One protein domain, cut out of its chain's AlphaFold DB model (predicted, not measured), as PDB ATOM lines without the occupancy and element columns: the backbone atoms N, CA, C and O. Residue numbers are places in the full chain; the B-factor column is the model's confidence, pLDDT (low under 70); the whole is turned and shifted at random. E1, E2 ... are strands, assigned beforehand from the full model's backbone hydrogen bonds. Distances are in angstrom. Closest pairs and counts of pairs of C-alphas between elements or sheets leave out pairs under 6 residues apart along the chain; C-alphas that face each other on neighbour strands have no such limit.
ATOM      1  N   GLU A 159      -1.883  45.077  53.197       85.19
ATOM      2  CA  GLU A 159      -1.251  43.950  53.884       85.19
ATOM      3  C   GLU A 159      -2.175  42.732  53.961       85.19
ATOM      4  O   GLU A 159      -1.717  41.605  53.789       85.19
ATOM      5  N   PHE A 160      -3.478  42.958  54.161       82.50
ATOM      6  CA  PHE A 160      -4.458  41.889  54.396       82.50
ATOM      7  C   PHE A 160      -5.640  41.901  53.436       82.50
ATOM      8  O   PHE A 160      -6.500  41.030  53.521       82.50
ATOM      9  N   HIS A 161      -5.715  42.882  52.541       88.88
ATOM     10  CA  HIS A 161      -6.882  43.056  51.693       88.88
ATOM     11  C   HIS A 161      -6.504  43.276  50.237       88.88
ATOM     12  O   HIS A 161      -5.479  43.874  49.912       88.88
ATOM     13  N   THR A 162      -7.410  42.851  49.367       91.00
ATOM     14  CA  THR A 162      -7.369  43.073  47.928       91.00
ATOM     15  C   THR A 162      -8.586  43.897  47.522       91.00
ATOM     16  O   THR A 162      -9.701  43.650  47.988       91.00
ATOM     17  N   CYS A 163      -8.380  44.884  46.650       91.56
ATOM     18  CA  CYS A 163      -9.460  45.690  46.096       91.56
ATOM     19  C   CYS A 163      -9.809  45.239  44.678       91.56
ATOM     20  O   CYS A 163      -8.968  45.323  43.787       91.56
ATOM     21  N   CYS A 164     -11.065  44.857  44.449       91.69
ATOM     22  CA  CYS A 164     -11.577  44.535  43.120       91.69
ATOM     23  C   CYS A 164     -12.774  45.423  42.790       91.69
ATOM     24  O   CYS A 164     -13.825  45.313  43.420       91.69
ATOM     25  N   TYR A 165     -12.620  46.317  41.807       89.75
ATOM     26  CA  TYR A 165     -13.670  47.251  41.368       89.75
ATOM     27  C   TYR A 165     -14.337  48.013  42.531       89.75
ATOM     28  O   TYR A 165     -15.562  48.100  42.617       89.75
ATOM     29  N   GLY A 166     -13.531  48.521  43.466       88.38
ATOM     30  CA  GLY A 166     -14.018  49.271  44.628       88.38
ATOM     31  C   GLY A 166     -14.613  48.417  45.753       88.38
ATOM     32  O   GLY A 166     -15.047  48.969  46.762       88.38
ATOM     33  N   LYS A 167     -14.616  47.083  45.623       88.75
ATOM     34  CA  LYS A 167     -14.987  46.162  46.700       88.75
ATOM     35  C   LYS A 167     -13.740  45.604  47.374       88.75
ATOM     36  O   LYS A 167     -12.909  44.959  46.736       88.75
ATOM     37  N   LEU A 168     -13.650  45.826  48.681       89.81
ATOM     38  CA  LEU A 168     -12.596  45.268  49.513       89.81
ATOM     39  C   LEU A 168     -12.900  43.803  49.838       89.81
ATOM     40  O   LEU A 168     -14.035  43.460  50.167       89.81
ATOM     41  N   SER A 169     -11.894  42.942  49.740       89.19
ATOM     42  CA  SER A 169     -11.964  41.532  50.132       89.19
ATOM     43  C   SER A 169     -10.742  41.174  50.968       89.19
ATOM     44  O   SER A 169      -9.652  41.681  50.707       89.19
ATOM     45  N   PHE A 170     -10.921  40.311  51.967       86.75
ATOM     46  CA  PHE A 170      -9.814  39.799  52.771       86.75
ATOM     47  C   PHE A 170      -8.951  38.832  51.950       86.75
ATOM     48  O   PHE A 170      -9.470  38.069  51.133       86.75
ATOM     49  N   GLY A 171      -7.646  38.878  52.185       85.06
ATOM     50  CA  GLY A 171      -6.639  38.063  51.520       85.06
ATOM     51  C   GLY A 171      -5.587  38.905  50.809       85.06
ATOM     52  O   GLY A 171      -5.892  39.764  49.973       85.06
ATOM     53  N   ARG A 172      -4.325  38.642  51.156       84.06
ATOM     54  CA  ARG A 172      -3.151  39.250  50.530       84.06
ATOM     55  C   ARG A 172      -2.837  38.530  49.224       84.06
ATOM     56  O   ARG A 172      -2.848  37.307  49.183       84.06
ATOM     57  N   GLY A 173      -2.512  39.285  48.178       84.44
ATOM     58  CA  GLY A 173      -2.101  38.708  46.894       84.44
ATOM     59  C   GLY A 173      -3.228  38.010  46.129       84.44
ATOM     60  O   GLY A 173      -2.953  37.302  45.163       84.44
ATOM     61  N   HIS A 174      -4.486  38.212  46.530       92.31
ATOM     62  CA  HIS A 174      -5.615  37.759  45.731       92.31
ATOM     63  C   HIS A 174      -5.653  38.532  44.403       92.31
ATOM     64  O   HIS A 174      -5.288  39.705  44.325       92.31
ATOM     65  N   MET A 175      -6.119  37.866  43.352       93.06
ATOM     66  CA  MET A 175      -6.368  38.461  42.043       93.06
ATOM     67  C   MET A 175      -7.850  38.797  41.887       93.06
ATOM     68  O   MET A 175      -8.707  38.264  42.593       93.06
ATOM     69  N   CYS A 176      -8.169  39.684  40.947       93.62
ATOM     70  CA  CYS A 176      -9.550  40.056  40.664       93.62
ATOM     71  C   CYS A 176     -10.125  39.237  39.508       93.62
ATOM     72  O   CYS A 176      -9.532  39.143  38.439       93.62
ATOM     73  N   CYS A 177     -11.317  38.685  39.724       93.81
ATOM     74  CA  CYS A 177     -12.174  38.082  38.710       93.81
ATOM     75  C   CYS A 177     -13.481  38.881  38.665       93.81
ATOM     76  O   CYS A 177     -14.402  38.666  39.465       93.81
ATOM     77  N   GLY A 178     -13.523  39.905  37.811       89.62
ATOM     78  CA  GLY A 178     -14.524  40.963  37.922       89.62
ATOM     79  C   GLY A 178     -14.489  41.598  39.321       89.62
ATOM     80  O   GLY A 178     -13.422  41.869  39.866       89.62
ATOM     81  N   LYS A 179     -15.656  41.789  39.951       89.00
ATOM     82  CA  LYS A 179     -15.784  42.413  41.289       89.00
ATOM     83  C   LYS A 179     -15.376  41.509  42.470       89.00
ATOM     84  O   LYS A 179     -15.538  41.914  43.620       89.00
ATOM     85  N   ARG A 180     -14.939  40.272  42.219       91.25
ATOM     86  CA  ARG A 180     -14.610  39.281  43.255       91.25
ATOM     87  C   ARG A 180     -13.102  39.070  43.327       91.25
ATOM     88  O   ARG A 180     -12.468  38.894  42.292       91.25
ATOM     89  N   ALA A 181     -12.555  39.063  44.538       93.94
ATOM     90  CA  ALA A 181     -11.177  38.648  44.774       93.94
ATOM     91  C   ALA A 181     -11.104  37.120  44.925       93.94
ATOM     92  O   ALA A 181     -12.012  36.523  45.506       93.94
ATOM     93  N   TYR A 182     -10.034  36.503  44.432       93.31
ATOM     94  CA  TYR A 182      -9.758  35.074  44.589       93.31
ATOM     95  C   TYR A 182      -8.267  34.817  44.813       93.31
ATOM     96  O   TYR A 182      -7.430  35.559  44.304       93.31
ATOM     97  N   ASP A 183      -7.936  33.756  45.549       94.06
ATOM     98  CA  ASP A 183      -6.552  33.304  45.707       94.06
ATOM     99  C   ASP A 183      -6.109  32.530  44.446       94.06
ATOM    100  O   ASP A 183      -6.639  31.439  44.194       94.06
ATOM    101  N   PRO A 184      -5.153  33.047  43.649       92.50
ATOM    102  CA  PRO A 184      -4.687  32.373  42.436       92.50
ATOM    103  C   PRO A 184      -3.961  31.047  42.711       92.50
ATOM    104  O   PRO A 184      -3.726  30.274  41.784       92.50
ATOM    105  N   LYS A 185      -3.612  30.753  43.973       92.94
ATOM    106  CA  LYS A 185      -3.042  29.463  44.378       92.94
ATOM    107  C   LYS A 185      -4.049  28.323  44.237       92.94
ATOM    108  O   LYS A 185      -3.668  27.222  43.849       92.94
ATOM    109  N   TYR A 186      -5.316  28.580  44.563       93.50
ATOM    110  CA  TYR A 186      -6.361  27.552  44.603       93.50
ATOM    111  C   TYR A 186      -7.406  27.708  43.508       93.50
ATOM    112  O   TYR A 186      -8.146  26.761  43.256       93.50
ATOM    113  N   TYR A 187      -7.495  28.876  42.872       94.94
ATOM    114  CA  TYR A 187      -8.545  29.157  41.905       94.94
ATOM    115  C   TYR A 187      -8.014  29.811  40.632       94.94
ATOM    116  O   TYR A 187      -6.983  30.477  40.635       94.94
ATOM    117  N   THR A 188      -8.780  29.673  39.554       95.12
ATOM    118  CA  THR A 188      -8.540  30.314  38.256       95.12
ATOM    119  C   THR A 188      -9.774  31.110  37.842       95.12
ATOM    120  O   THR A 188     -10.904  30.640  37.995       95.12
ATOM    121  N   CYS A 189      -9.578  32.307  37.285       94.31
ATOM    122  CA  CYS A 189     -10.658  33.093  36.691       94.31
ATOM    123  C   CYS A 189     -10.783  32.830  35.184       94.31
ATOM    124  O   CYS A 189      -9.839  33.085  34.440       94.31
ATOM    125  N   CYS A 190     -11.966  32.425  34.716       93.00
ATOM    126  CA  CYS A 190     -12.311  32.393  33.292       93.00
ATOM    127  C   CYS A 190     -13.616  33.166  33.064       93.00
ATOM    128  O   CYS A 190     -14.632  32.850  33.680       93.00
ATOM    129  N   ARG A 191     -13.614  34.169  32.173       90.25
ATOM    130  CA  ARG A 191     -14.813  34.953  31.796       90.25
ATOM    131  C   ARG A 191     -15.655  35.430  33.000       90.25
ATOM    132  O   ARG A 191     -16.873  35.302  32.991       90.25
ATOM    133  N   ASN A 192     -15.020  35.981  34.040       90.38
ATOM    134  CA  ASN A 192     -15.655  36.427  35.299       90.38
ATOM    135  C   ASN A 192     -16.251  35.322  36.206       90.38
ATOM    136  O   ASN A 192     -16.975  35.632  37.159       90.38
ATOM    137  N   HIS A 193     -15.912  34.055  35.967       91.56
ATOM    138  CA  HIS A 193     -16.223  32.929  36.847       91.56
ATOM    139  C   HIS A 193     -14.945  32.373  37.484       91.56
ATOM    140  O   HIS A 193     -13.913  32.264  36.825       91.56
ATOM    141  N   ILE A 194     -15.021  32.043  38.775       93.88
ATOM    142  CA  ILE A 194     -13.905  31.519  39.571       93.88
ATOM    143  C   ILE A 194     -14.088  30.003  39.692       93.88
ATOM    144  O   ILE A 194     -15.122  29.555  40.187       93.88
ATOM    145  N   TYR A 195     -13.091  29.237  39.257       94.19
ATOM    146  CA  TYR A 195     -13.067  27.772  39.285       94.19
ATOM    147  C   TYR A 195     -11.984  27.282  40.244       94.19
ATOM    148  O   TYR A 195     -10.942  27.921  40.353       94.19
ATOM    149  N   PHE A 196     -12.219  26.162  40.931       94.56
ATOM    150  CA  PHE A 196     -11.213  25.524  41.787       94.56
ATOM    151  C   PHE A 196     -10.170  24.780  40.939       94.56
ATOM    152  O   PHE A 196     -10.527  24.056  40.010       94.56
ATOM    153  N   GLY A 197      -8.891  24.945  41.274       91.62
ATOM    154  CA  GLY A 197      -7.746  24.387  40.554       91.62
ATOM    155  C   GLY A 197      -7.244  25.252  39.391       91.62
ATOM    156  O   GLY A 197      -7.795  26.308  39.073       91.62
ATOM    157  N   GLN A 198      -6.160  24.791  38.759       89.62
ATOM    158  CA  GLN A 198      -5.601  25.378  37.538       89.62
ATOM    159  C   GLN A 198      -6.386  24.839  36.337       89.62
ATOM    160  O   GLN A 198      -6.195  23.689  35.941       89.62
ATOM    161  N   VAL A 199      -7.303  25.641  35.789       87.94
ATOM    162  CA  VAL A 199      -8.150  25.225  34.655       87.94
ATOM    163  C   VAL A 199      -7.740  25.938  33.369       87.94
ATOM    164  O   VAL A 199      -7.359  27.108  33.376       87.94
ATOM    165  N   PHE A 200      -7.854  25.245  32.237       88.31
ATOM    166  CA  PHE A 200      -7.624  25.841  30.924       88.31
ATOM    167  C   PHE A 200      -8.878  26.583  30.450       88.31
ATOM    168  O   PHE A 200      -9.903  25.972  30.154       88.31
ATOM    169  N   CYS A 201      -8.806  27.913  30.355       87.25
ATOM    170  CA  CYS A 201      -9.909  28.720  29.835       87.25
ATOM    171  C   CYS A 201      -9.951  28.658  28.293       87.25
ATOM    172  O   CYS A 201      -9.080  29.214  27.624       87.25
ATOM    173  N   THR A 202     -10.981  28.046  27.696       81.06
ATOM    174  CA  THR A 202     -11.170  28.061  26.233       81.06
ATOM    175  C   THR A 202     -11.894  29.335  25.780       81.06
ATOM    176  O   THR A 202     -13.102  29.491  25.966       81.06
ATOM    177  N   GLY A 203     -11.145  30.248  25.155       68.12
ATOM    178  CA  GLY A 203     -11.642  31.433  24.448       68.12
ATOM    179  C   GLY A 203     -11.859  32.685  25.313       68.12
ATOM    180  O   GLY A 203     -12.787  32.734  26.118       68.12
ATOM    181  N   GLY A 204     -11.080  33.738  25.036       54.84
ATOM    182  CA  GLY A 204     -11.411  35.136  25.355       54.84
ATOM    183  C   GLY A 204     -10.610  35.791  26.487       54.84
ATOM    184  O   GLY A 204     -10.869  35.505  27.647       54.84
ATOM    185  N   LYS A 205      -9.687  36.674  26.058       39.34
ATOM    186  CA  LYS A 205      -8.779  37.647  26.717       39.34
ATOM    187  C   LYS A 205      -8.656  37.649  28.254       39.34
ATOM    188  O   LYS A 205      -9.635  37.849  28.966       39.34
ATOM    189  N   LYS A 206      -7.393  37.502  28.685       44.84
ATOM    190  CA  LYS A 206      -6.870  37.890  30.004       44.84
ATOM    191  C   LYS A 206      -7.305  39.303  30.387       44.84
ATOM    192  O   LYS A 206      -7.351  40.150  29.464       44.84
TER     193      LYS A 206
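AT A GLANCE: This is residues 159 to 206 of the 206 residues of the protein "galaxin-2" of Lingula unguis (UniProt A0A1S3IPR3). Three small two-stranded hairpins, E1 with E2, E3 with E4 and E5 with E6, are stacked one after another in a row along the longest axis, with E3 and E4 in the middle. The last stretch, residues 197 to 206, has no named element and loops round at the E5 and E6 end of the row. The printed part has 48 residues, with six named strands, E1 to E6 in chain order, in three separate antiparallel sheets, and no named helix. The class is all strand, though under half of the residues, 22 of 48, are in named elements. The whole is compact, with a radius of gyration of the C-alphas of 10.8 A, yet elongated, spanning 33 by 20 by 12 A.

HOW THE PARTS SIT: E1, residues 161 to 164, and E2, residues 167 to 170, form an antiparallel hairpin at 149 degrees, with N 162 and O 169 within hydrogen-bond range at 2.9 A. E3, residues 175 to 177, and E4, residues 180 to 182, form the next hairpin at 135 degrees, with N 175 and O 182 at 2.8 A. The closest C-alphas of E1 and E3 are those of Cys 164 and Cys 176, 5.5 A apart. E5, residues 187 to 190, and E6, residues 193 to 196, form the third hairpin at 147 degrees, with N 188 and O 195 at 2.9 A. The closest C-alphas of E3 and E5 are those of Cys 177 and Cys 189, 5.6 A apart. E4 and E5 meet only through their link. E1 and E2 are each apart from E5 and E6.

IN THESE COORDINATES: E1 begins at C-alpha 161 (-6.882, 43.056, 51.693) and is 9.9 A long; E2 is 10.2 A. E3 is 6.7 A and E4 6.6 A. E5 is 9.9 A, and E6, 10.2 A, ends at C-alpha 196 (-11.213, 25.524, 41.787).

THE WHOLE: The two C-alphas farthest apart, of Glu 159 and Gly 203, are 33.6 A apart. The printed part has no cut, and the five links between strands are tight. Mean pLDDT of the printed part is 87.2; residues 203 to 206 are under 70.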